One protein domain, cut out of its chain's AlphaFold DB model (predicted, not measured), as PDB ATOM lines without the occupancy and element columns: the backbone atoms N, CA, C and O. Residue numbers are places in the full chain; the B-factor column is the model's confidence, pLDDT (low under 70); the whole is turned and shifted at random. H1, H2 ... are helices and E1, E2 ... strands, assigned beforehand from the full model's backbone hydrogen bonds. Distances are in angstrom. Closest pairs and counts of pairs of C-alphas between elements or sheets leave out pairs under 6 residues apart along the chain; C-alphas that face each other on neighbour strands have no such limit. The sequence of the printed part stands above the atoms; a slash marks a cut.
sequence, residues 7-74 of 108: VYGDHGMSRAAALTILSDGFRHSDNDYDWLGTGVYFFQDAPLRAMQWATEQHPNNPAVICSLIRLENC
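This is residues 7 to 74 of the 108 residues of an uncharacterized protein of Hydrococcus rivularis NIES-593 (UniProt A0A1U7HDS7). A two-stranded antiparallel ribbon, E1 beside E2, makes the core, with helix H2 packed along it and helix H1 on its other side, near the end where E1 ends and E2 begins. A long loop, residues 25 to 46, joins the two helices and comes back to the ribbon, where its residues 43 to 44 pair with E1. The 68 printed residues hold two named helices and two named strands in the order E1, H1, H2, E2, and the class is mixed, helices and strands. The whole is compact, with a radius of gyration of the C-alphas of 11.9 A and spans of 37 by 27 by 24 A.

E2, residues 62 to 71, is the longest strand at 26.7 A and ends at C-alpha 71 (21.305, 136.497, -10.352). E1, residues 7 to 14, begins at C-alpha 7 (22.082, 136.457, -2.767) and measures 22.7 A. H2, residues 47 to 57, measures 15.3 A, and H1, residues 15 to 24, measures 14.2 A.

E1 and E2 are antiparallel, their directions 151 degrees apart, with N 9 and O 67 at 2.9 A and N 65 and O 11 at 3.0 A, within hydrogen-bond range. E2 bends by 54 degrees at residue 68. Residues 9 to 10 of E1 also pair antiparallel with residues 43 to 44. The closest C-alphas of E1 and H2 are those of Gly 12 and Ala 50, 4.6 A apart. Those of H2 and E2 are Ala 54 and Pro 62, 5.1 A apart. Those of H1 and E2 are Arg 15 and Ala 63, 5.0 A apart. H1 and H2 are apart. In H1 and H2 every O i to N i+4 pair is within hydrogen-bond range.

The C-alphas farthest apart, those of Asn 60 and Asn 73, are 37.2 A apart. The printed part has no cut. The link from H1 to H2 is long, 22 residues; the other two are tight. Mean pLDDT of the printed part is 90.5, and residues 29 to 35 are under 70.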
ATOM      1  N   VAL A   7      21.938 137.455  -3.831       94.75
ATOM      2  CA  VAL A   7      22.082 136.457  -2.767       94.75
ATOM      3  C   VAL A   7      23.523 136.419  -2.287       94.75
ATOM      4  O   VAL A   7      24.436 136.747  -3.049       94.75
ATOM      5  N   TYR A   8      23.740 136.012  -1.038       97.19
ATOM      6  CA  TYR A   8      25.074 135.647  -0.583       97.19
ATOM      7  C   TYR A   8      25.325 134.175  -0.891       97.19
ATOM      8  O   TYR A   8      24.487 133.313  -0.626       97.19
ATOM      9  N   GLY A   9      26.480 133.896  -1.482       97.38
ATOM     10  CA  GLY A   9      26.936 132.546  -1.767       97.38
ATOM     11  C   GLY A   9      28.309 132.298  -1.167       97.38
ATOM     12  O   GLY A   9      29.225 133.104  -1.337       97.38
ATOM     13  N   ASP A  10      28.461 131.158  -0.509       98.12
ATOM     14  CA  ASP A  10      29.697 130.734   0.133       98.12
ATOM     15  C   ASP A  10      30.365 129.617  -0.674       98.12
ATOM     16  O   ASP A  10      29.779 128.554  -0.906       98.12
ATOM     17  N   HIS A  11      31.605 129.852  -1.100       97.19
ATOM     18  CA  HIS A  11      32.404 128.890  -1.856       97.19
ATOM     19  C   HIS A  11      33.512 128.310  -0.974       97.19
ATOM     20  O   HIS A  11      34.420 129.032  -0.557       97.19
ATOM     21  N   GLY A  12      33.437 127.008  -0.697       97.06
ATOM     22  CA  GLY A  12      34.469 126.266   0.027       97.06
ATOM     23  C   GLY A  12      35.608 125.835  -0.898       97.06
ATOM     24  O   GLY A  12      35.357 125.419  -2.022       97.06
ATOM     25  N   MET A  13      36.856 125.950  -0.446       96.00
ATOM     26  CA  MET A  13      38.056 125.664  -1.246       96.00
ATOM     27  C   MET A  13      39.301 125.495  -0.355       96.00
ATOM     28  O   MET A  13      39.224 125.579   0.869       96.00
ATOM     29  N   SER A  14      40.479 125.285  -0.951       96.88
ATOM     30  CA  SER A  14      41.757 125.394  -0.229       96.88
ATOM     31  C   SER A  14      42.182 126.855  -0.037       96.88
ATOM     32  O   SER A  14      41.860 127.724  -0.851       96.88
ATOM     33  N   ARG A  15      42.996 127.143   0.986       97.00
ATOM     34  CA  ARG A  15      43.559 128.486   1.214       97.00
ATOM     35  C   ARG A  15      44.357 129.012   0.019       97.00
ATOM     36  O   ARG A  15      44.288 130.200  -0.274       97.00
ATOM     37  N   ALA A  16      45.109 128.151  -0.668       95.81
ATOM     38  CA  ALA A  16      45.867 128.552  -1.852       95.81
ATOM     39  C   ALA A  16      44.932 129.021  -2.977       95.81
ATOM     40  O   ALA A  16      45.145 130.092  -3.539       95.81
ATOM     41  N   ALA A  17      43.854 128.272  -3.234       95.06
ATOM     42  CA  ALA A  17      42.833 128.669  -4.201       95.06
ATOM     43  C   ALA A  17      42.142 129.983  -3.804       95.06
ATOM     44  O   ALA A  17      41.904 130.821  -4.670       95.06
ATOM     45  N   ALA A  18      41.896 130.205  -2.506       96.25
ATOM     46  CA  ALA A  18      41.290 131.445  -2.019       96.25
ATOM     47  C   ALA A  18      42.151 132.668  -2.332       96.25
ATOM     48  O   ALA A  18      41.635 133.677  -2.800       96.25
ATOM     49  N   LEU A  19      43.467 132.566  -2.138       96.44
ATOM     50  CA  LEU A  19      44.392 133.647  -2.477       96.44
ATOM     51  C   LEU A  19      44.411 133.934  -3.982       96.44
ATOM     52  O   LEU A  19      44.385 135.097  -4.375       96.44
ATOM     53  N   THR A  20      44.396 132.891  -4.817       95.56
ATOM     54  CA  THR A  20      44.282 133.054  -6.272       95.56
ATOM     55  C   THR A  20      42.971 133.734  -6.655       95.56
ATOM     56  O   THR A  20      42.990 134.674  -7.435       95.56
ATOM     57  N   ILE A  21      41.840 133.328  -6.077       95.62
ATOM     58  CA  ILE A  21      40.527 133.907  -6.406       95.62
ATOM     59  C   ILE A  21      40.419 135.367  -5.958       95.62
ATOM     60  O   ILE A  21      39.831 136.178  -6.668       95.62
ATOM     61  N   LEU A  22      41.009 135.729  -4.818       94.94
ATOM     62  CA  LEU A  22      41.046 137.121  -4.362       94.94
ATOM     63  C   LEU A  22      41.898 138.027  -5.264       94.94
ATOM     64  O   LEU A  22      41.632 139.224  -5.326       94.94
ATOM     65  N   SER A  23      42.906 137.472  -5.941       95.81
ATOM     66  CA  SER A  23      43.757 138.199  -6.892       95.81
ATOM     67  C   SER A  23      43.141 138.256  -8.291       95.81
ATOM     68  O   SER A  23      43.048 139.322  -8.894       95.81
ATOM     69  N   ASP A  24      42.699 137.104  -8.794       94.62
ATOM     70  CA  ASP A  24      42.459 136.880 -10.223       94.62
ATOM     71  C   ASP A  24      40.973 136.635 -10.544       94.62
ATOM     72  O   ASP A  24      40.587 136.547 -11.709       94.62
ATOM     73  N   GLY A  25      40.126 136.529  -9.518       93.31
ATOM     74  CA  GLY A  25      38.713 136.183  -9.641       93.31
ATOM     75  C   GLY A  25      38.445 134.676  -9.719       93.31
ATOM     76  O   GLY A  25      39.346 133.834  -9.684       93.31
ATOM     77  N   PHE A  26      37.161 134.317  -9.796       90.19
ATOM     78  CA  PHE A  26      36.750 132.921  -9.931       90.19
ATOM     79  C   PHE A  26      37.105 132.362 -11.310       90.19
ATOM     80  O   PHE A  26      36.911 133.014 -12.335       90.19
ATOM     81  N   ARG A  27      37.561 131.108 -11.330       83.12
ATOM     82  CA  ARG A  27      37.731 130.320 -12.554       83.12
ATOM     83  C   ARG A  27      36.636 129.268 -12.613       83.12
ATOM     84  O   ARG A  27      36.301 128.681 -11.586       83.12
ATOM     85  N   HIS A  28      36.097 129.037 -13.802       75.94
ATOM     86  CA  HIS A  28      35.144 127.957 -14.008       75.94
ATOM     87  C   HIS A  28      35.833 126.608 -13.765       75.94
ATOM     88  O   HIS A  28      36.941 126.382 -14.254       75.94
ATOM     89  N   SER A  29      35.182 125.739 -12.994       68.31
ATOM     90  CA  SER A  29      35.527 124.319 -12.948       68.31
ATOM     91  C   SER A  29      35.167 123.696 -14.292       68.31
ATOM     92  O   SER A  29      34.088 123.984 -14.803       68.31
ATOM     93  N   ASP A  30      36.064 122.891 -14.857       61.72
ATOM     94  CA  ASP A  30      35.859 122.141 -16.104       61.72
ATOM     95  C   ASP A  30      36.044 120.636 -15.853       61.72
ATOM     96  O   ASP A  30      36.742 119.937 -16.583       61.72
ATOM     97  N   ASN A  31      35.507 120.148 -14.729       63.12
ATOM     98  CA  ASN A  31      35.670 118.755 -14.332       63.12
ATOM     99  C   ASN A  31      34.501 117.912 -14.858       63.12
ATOM    100  O   ASN A  31      33.337 118.276 -14.694       63.12
ATOM    101  N   ASP A  32      34.802 116.716 -15.372       53.06
ATOM    102  CA  ASP A  32      33.810 115.773 -15.923       53.06
ATOM    103  C   ASP A  32      32.724 115.324 -14.920       53.06
ATOM    104  O   ASP A  32      31.711 114.740 -15.306       53.06
ATOM    105  N   TYR A  33      32.922 115.577 -13.621       61.00
ATOM    106  CA  TYR A  33      32.012 115.188 -12.539       61.00
ATOM    107  C   TYR A  33      31.170 116.353 -11.982       61.00
ATOM    108  O   TYR A  33      30.496 116.183 -10.960       61.00
ATOM    109  N   ASP A  34      31.192 117.523 -12.625       65.25
ATOM    110  CA  ASP A  34      30.430 118.696 -12.192       65.25
ATOM    111  C   ASP A  34      28.914 118.485 -12.379       65.25
ATOM    112  O   ASP A  34      28.424 118.205 -13.474       65.25
ATOM    113  N   TRP A  35      28.140 118.630 -11.299       65.00
ATOM    114  CA  TRP A  35      26.727 118.215 -11.249       65.00
ATOM    115  C   TRP A  35      25.808 118.944 -12.233       65.00
ATOM    116  O   TRP A  35      24.835 118.358 -12.707       65.00
ATOM    117  N   LEU A  36      26.088 120.217 -12.516       73.62
ATOM    118  CA  LEU A  36      25.329 121.048 -13.457       73.62
ATOM    119  C   LEU A  36      26.206 121.538 -14.622       73.62
ATOM    120  O   LEU A  36      25.821 122.462 -15.338       73.62
ATOM    121  N   GLY A  37      27.365 120.901 -14.824       76.19
ATOM    122  CA  GLY A  37      28.363 121.278 -15.822       76.19
ATOM    123  C   GLY A  37      29.340 122.364 -15.362       76.19
ATOM    124  O   GLY A  37      29.429 122.703 -14.182       76.19
ATOM    125  N   THR A  38      30.088 122.901 -16.321       79.56
ATOM    126  CA  THR A  38      31.168 123.872 -16.116       79.56
ATOM    127  C   THR A  38      30.668 125.132 -15.401       79.56
ATOM    128  O   THR A  38      29.773 125.830 -15.887       79.56
ATOM    129  N   GLY A  39      31.245 125.468 -14.245       86.94
ATOM    130  CA  GLY A  39      30.693 126.535 -13.408       86.94
ATOM    131  C   GLY A  39      31.464 126.845 -12.132       86.94
ATOM    132  O   GLY A  39      32.536 126.301 -11.872       86.94
ATOM    133  N   VAL A  40      30.892 127.748 -11.334       90.31
ATOM    134  CA  VAL A  40      31.344 128.073  -9.976       90.31
ATOM    135  C   VAL A  40      30.179 127.816  -9.031       90.31
ATOM    136  O   VAL A  40      29.088 128.349  -9.222       90.31
ATOM    137  N   TYR A  41      30.412 126.983  -8.024       91.56
ATOM    138  CA  TYR A  41      29.368 126.479  -7.139       91.56
ATOM    139  C   TYR A  41      29.399 127.187  -5.789       91.56
ATOM    140  O   TYR A  41      30.466 127.376  -5.213       91.56
ATOM    141  N   PHE A  42      28.232 127.555  -5.269       95.25
ATOM    142  CA  PHE A  42      28.100 128.242  -3.987       95.25
ATOM    143  C   PHE A  42      27.025 127.572  -3.141       95.25
ATOM    144  O   PHE A  42      26.001 127.127  -3.660       95.25
ATOM    145  N   PHE A  43      27.230 127.558  -1.829       96.19
ATOM    146  CA  PHE A  43      26.154 127.318  -0.877       96.19
ATOM    147  C   PHE A  43      25.486 128.657  -0.556       96.19
ATOM    148  O   PHE A  43      26.154 129.570  -0.082       96.19
ATOM    149  N   GLN A  44      24.192 128.797  -0.844       96.12
ATOM    150  CA  GLN A  44      23.467 130.039  -0.573       96.12
ATOM    151  C   GLN A  44      23.246 130.219   0.937       96.12
ATOM    152  O   GLN A  44      22.709 129.316   1.583       96.12
ATOM    153  N   ASP A  45      23.640 131.381   1.468       95.75
ATOM    154  CA  ASP A  45      23.471 131.786   2.872       95.75
ATOM    155  C   ASP A  45      23.952 130.721   3.889       95.75
ATOM    156  O   ASP A  45      23.337 130.502   4.937       95.75
ATOM    157  N   ALA A  46      25.042 130.008   3.577       97.44
ATOM    158  CA  ALA A  46      25.443 128.803   4.308       97.44
ATOM    159  C   ALA A  46      26.976 128.655   4.455       97.44
ATOM    160  O   ALA A  46      27.562 127.653   4.020       97.44
ATOM    161  N   PRO A  47      27.639 129.576   5.182       97.56
ATOM    162  CA  PRO A  47      29.097 129.589   5.328       97.56
ATOM    163  C   PRO A  47      29.632 128.368   6.084       97.56
ATOM    164  O   PRO A  47      30.696 127.844   5.758       97.56
ATOM    165  N   LEU A  48      28.881 127.861   7.070       98.06
ATOM    166  CA  LEU A  48      29.267 126.658   7.817       98.06
ATOM    167  C   LEU A  48      29.228 125.406   6.938       98.06
ATOM    168  O   LEU A  48      30.086 124.537   7.072       98.06
ATOM    169  N   ARG A  49      28.269 125.329   6.007       98.12
ATOM    170  CA  ARG A  49      28.184 124.218   5.057       98.12
ATOM    171  C   ARG A  49      29.336 124.268   4.057       98.12
ATOM    172  O   ARG A  49      29.944 123.232   3.794       98.12
ATOM    173  N   ALA A  50      29.668 125.458   3.561       98.00
ATOM    174  CA  ALA A  50      30.834 125.662   2.708       98.00
ATOM    175  C   ALA A  50      32.140 125.286   3.426       98.00
ATOM    176  O   ALA A  50      32.989 124.618   2.838       98.00
ATOM    177  N   MET A  51      32.280 125.644   4.708       98.31
ATOM    178  CA  MET A  51      33.454 125.285   5.511       98.31
ATOM    179  C   MET A  51      33.536 123.779   5.768       98.31
ATOM    180  O   MET A  51      34.620 123.201   5.678       98.31
ATOM    181  N   GLN A  52      32.403 123.133   6.058       98.38
ATOM    182  CA  GLN A  52      32.340 121.680   6.202       98.38
ATOM    183  C   GLN A  52      32.846 120.999   4.923       98.38
ATOM    184  O   GLN A  52      33.770 120.191   4.988       98.38
ATOM    185  N   TRP A  53      32.306 121.384   3.763       96.62
ATOM    186  CA  TRP A  53      32.748 120.859   2.470       96.62
ATOM    187  C   TRP A  53      34.246 121.110   2.241       96.62
ATOM    188  O   TRP A  53      34.980 120.193   1.881       96.62
ATOM    189  N   ALA A  54      34.730 122.327   2.515       97.62
ATOM    190  CA  ALA A  54      36.139 122.676   2.340       97.62
ATOM    191  C   ALA A  54      37.050 121.821   3.224       97.62
ATOM    192  O   ALA A  54      38.119 121.409   2.787       97.62
ATOM    193  N   THR A  55      36.621 121.527   4.450       97.88
ATOM    194  CA  THR A  55      37.365 120.675   5.386       97.88
ATOM    195  C   THR A  55      37.430 119.231   4.892       97.88
ATOM    196  O   THR A  55      38.485 118.608   4.972       97.88
ATOM    197  N   GLU A  56      36.331 118.711   4.340       97.12
ATOM    198  CA  GLU A  56      36.263 117.354   3.787       97.12
ATOM    199  C   GLU A  56      37.137 117.197   2.529       97.12
ATOM    200  O   GLU A  56      37.806 116.178   2.373       97.12
ATOM    201  N   GLN A  57      37.172 118.207   1.651       94.88
ATOM    202  CA  GLN A  57      37.904 118.144   0.374       94.88
ATOM    203  C   GLN A  57      39.352 118.662   0.452       94.88
ATOM    204  O   GLN A  57      40.209 118.262  -0.340       94.88
ATOM    205  N   HIS A  58      39.654 119.556   1.397       94.94
ATOM    206  CA  HIS A  58      40.948 120.235   1.536       94.94
ATOM    207  C   HIS A  58      41.418 120.277   3.006       94.94
ATOM    208  O   HIS A  58      41.614 121.361   3.566       94.94
ATOM    209  N   PRO A  59      41.666 119.116   3.640       94.44
ATOM    210  CA  PRO A  59      41.821 118.996   5.096       94.44
ATOM    211  C   PRO A  59      43.004 119.773   5.686       94.44
ATOM    212  O   PRO A  59      42.974 120.158   6.850       94.44
ATOM    213  N   ASN A  60      44.051 120.029   4.898       95.38
ATOM    214  CA  ASN A  60      45.268 120.670   5.400       95.38
ATOM    215  C   ASN A  60      45.098 122.172   5.656       95.38
ATOM    216  O   ASN A  60      45.757 122.724   6.534       95.38
ATOM    217  N   ASN A  61      44.291 122.861   4.844       96.75
ATOM    218  CA  ASN A  61      44.132 124.312   4.940       96.75
ATOM    219  C   ASN A  61      42.843 124.764   4.231       96.75
ATOM    220  O   ASN A  61      42.918 125.330   3.132       96.75
ATOM    221  N   PRO A  62      41.665 124.456   4.799       97.88
ATOM    222  CA  PRO A  62      40.388 124.822   4.204       97.88
ATOM    223  C   PRO A  62      40.133 126.329   4.324       97.88
ATOM    224  O   PRO A  62      40.572 126.991   5.267       97.88
ATOM    225  N   ALA A  63      39.411 126.879   3.356       98.19
ATOM    226  CA  ALA A  63      39.006 128.275   3.315       98.19
ATOM    227  C   ALA A  63      37.613 128.417   2.688       98.19
ATOM    228  O   ALA A  63      37.163 127.558   1.932       98.19
ATOM    229  N   VAL A  64      36.947 129.531   2.995       98.12
ATOM    230  CA  VAL A  64      35.651 129.905   2.419       98.12
ATOM    231  C   VAL A  64      35.715 131.355   1.955       98.12
ATOM    232  O   VAL A  64      36.223 132.209   2.683       98.12
ATOM    233  N   ILE A  65      35.182 131.631   0.764       97.94
ATOM    234  CA  ILE A  65      34.914 132.991   0.282       97.94
ATOM    235  C   ILE A  65      33.403 133.202   0.237       97.94
ATOM    236  O   ILE A  65      32.696 132.463  -0.448       97.94
ATOM    237  N   CYS A  66      32.928 134.237   0.928       97.44
ATOM    238  CA  CYS A  66      31.564 134.732   0.787       97.44
ATOM    239  C   CYS A  66      31.509 135.749  -0.359       97.44
ATOM    240  O   CYS A  66      32.333 136.665  -0.426       97.44
ATOM    241  N   SER A  67      30.552 135.581  -1.264       96.50
ATOM    242  CA  SER A  67      30.373 136.413  -2.453       96.50
ATOM    243  C   SER A  67      28.951 136.953  -2.519       96.50
ATOM    244  O   SER A  67      27.995 136.225  -2.260       96.50
ATOM    245  N   LEU A  68      28.798 138.217  -2.918       96.06
ATOM    246  CA  LEU A  68      27.500 138.759  -3.314       96.06
ATOM    247  C   LEU A  68      27.255 138.412  -4.784       96.06
ATOM    248  O   LEU A  68      27.939 138.923  -5.671       96.06
ATOM    249  N   ILE A  69      26.272 137.557  -5.038       94.00
ATOM    250  CA  ILE A  69      25.947 137.062  -6.374       94.00
ATOM    251  C   ILE A  69      24.736 137.824  -6.895       94.00
ATOM    252  O   ILE A  69      23.690 137.873  -6.247       94.00
ATOM    253  N   ARG A  70      24.873 138.410  -8.085       92.94
ATOM    254  CA  ARG A  70      23.759 138.992  -8.837       92.94
ATOM    255  C   ARG A  70      23.205 137.928  -9.776       92.94
ATOM    256  O   ARG A  70      23.897 137.509 -10.698       92.94
ATOM    257  N   LEU A  71      21.976 137.493  -9.528       90.00
ATOM    258  CA  LEU A  71      21.305 136.497 -10.352       90.00
ATOM    259  C   LEU A  71      20.589 137.194 -11.511       90.00
ATOM    260  O   LEU A  71      19.628 137.939 -11.313       90.00
ATOM    261  N   GLU A  72      21.059 136.927 -12.724       85.69
ATOM    262  CA  GLU A  72      20.449 137.362 -13.981       85.69
ATOM    263  C   GLU A  72      20.193 136.120 -14.836       85.69
ATOM    264  O   GLU A  72      21.043 135.236 -14.903       85.69
ATOM    265  N   ASN A  73      19.019 136.023 -15.468       81.56
ATOM    266  CA  ASN A  73      18.633 134.869 -16.296       81.56
ATOM    267  C   ASN A  73      18.821 133.502 -15.595       81.56
ATOM    268  O   ASN A  73      19.266 132.532 -16.204       81.56
ATOM    269  N   CYS A  74      18.491 133.436 -14.304       85.31
ATOM    270  CA  CYS A  74      18.649 132.240 -13.481       85.31
ATOM    271  C   CYS A  74      17.490 131.249 -13.684       85.31
ATOM    272  O   CYS A  74      16.329 131.657 -13.753       85.31
TER     273      CYS A  74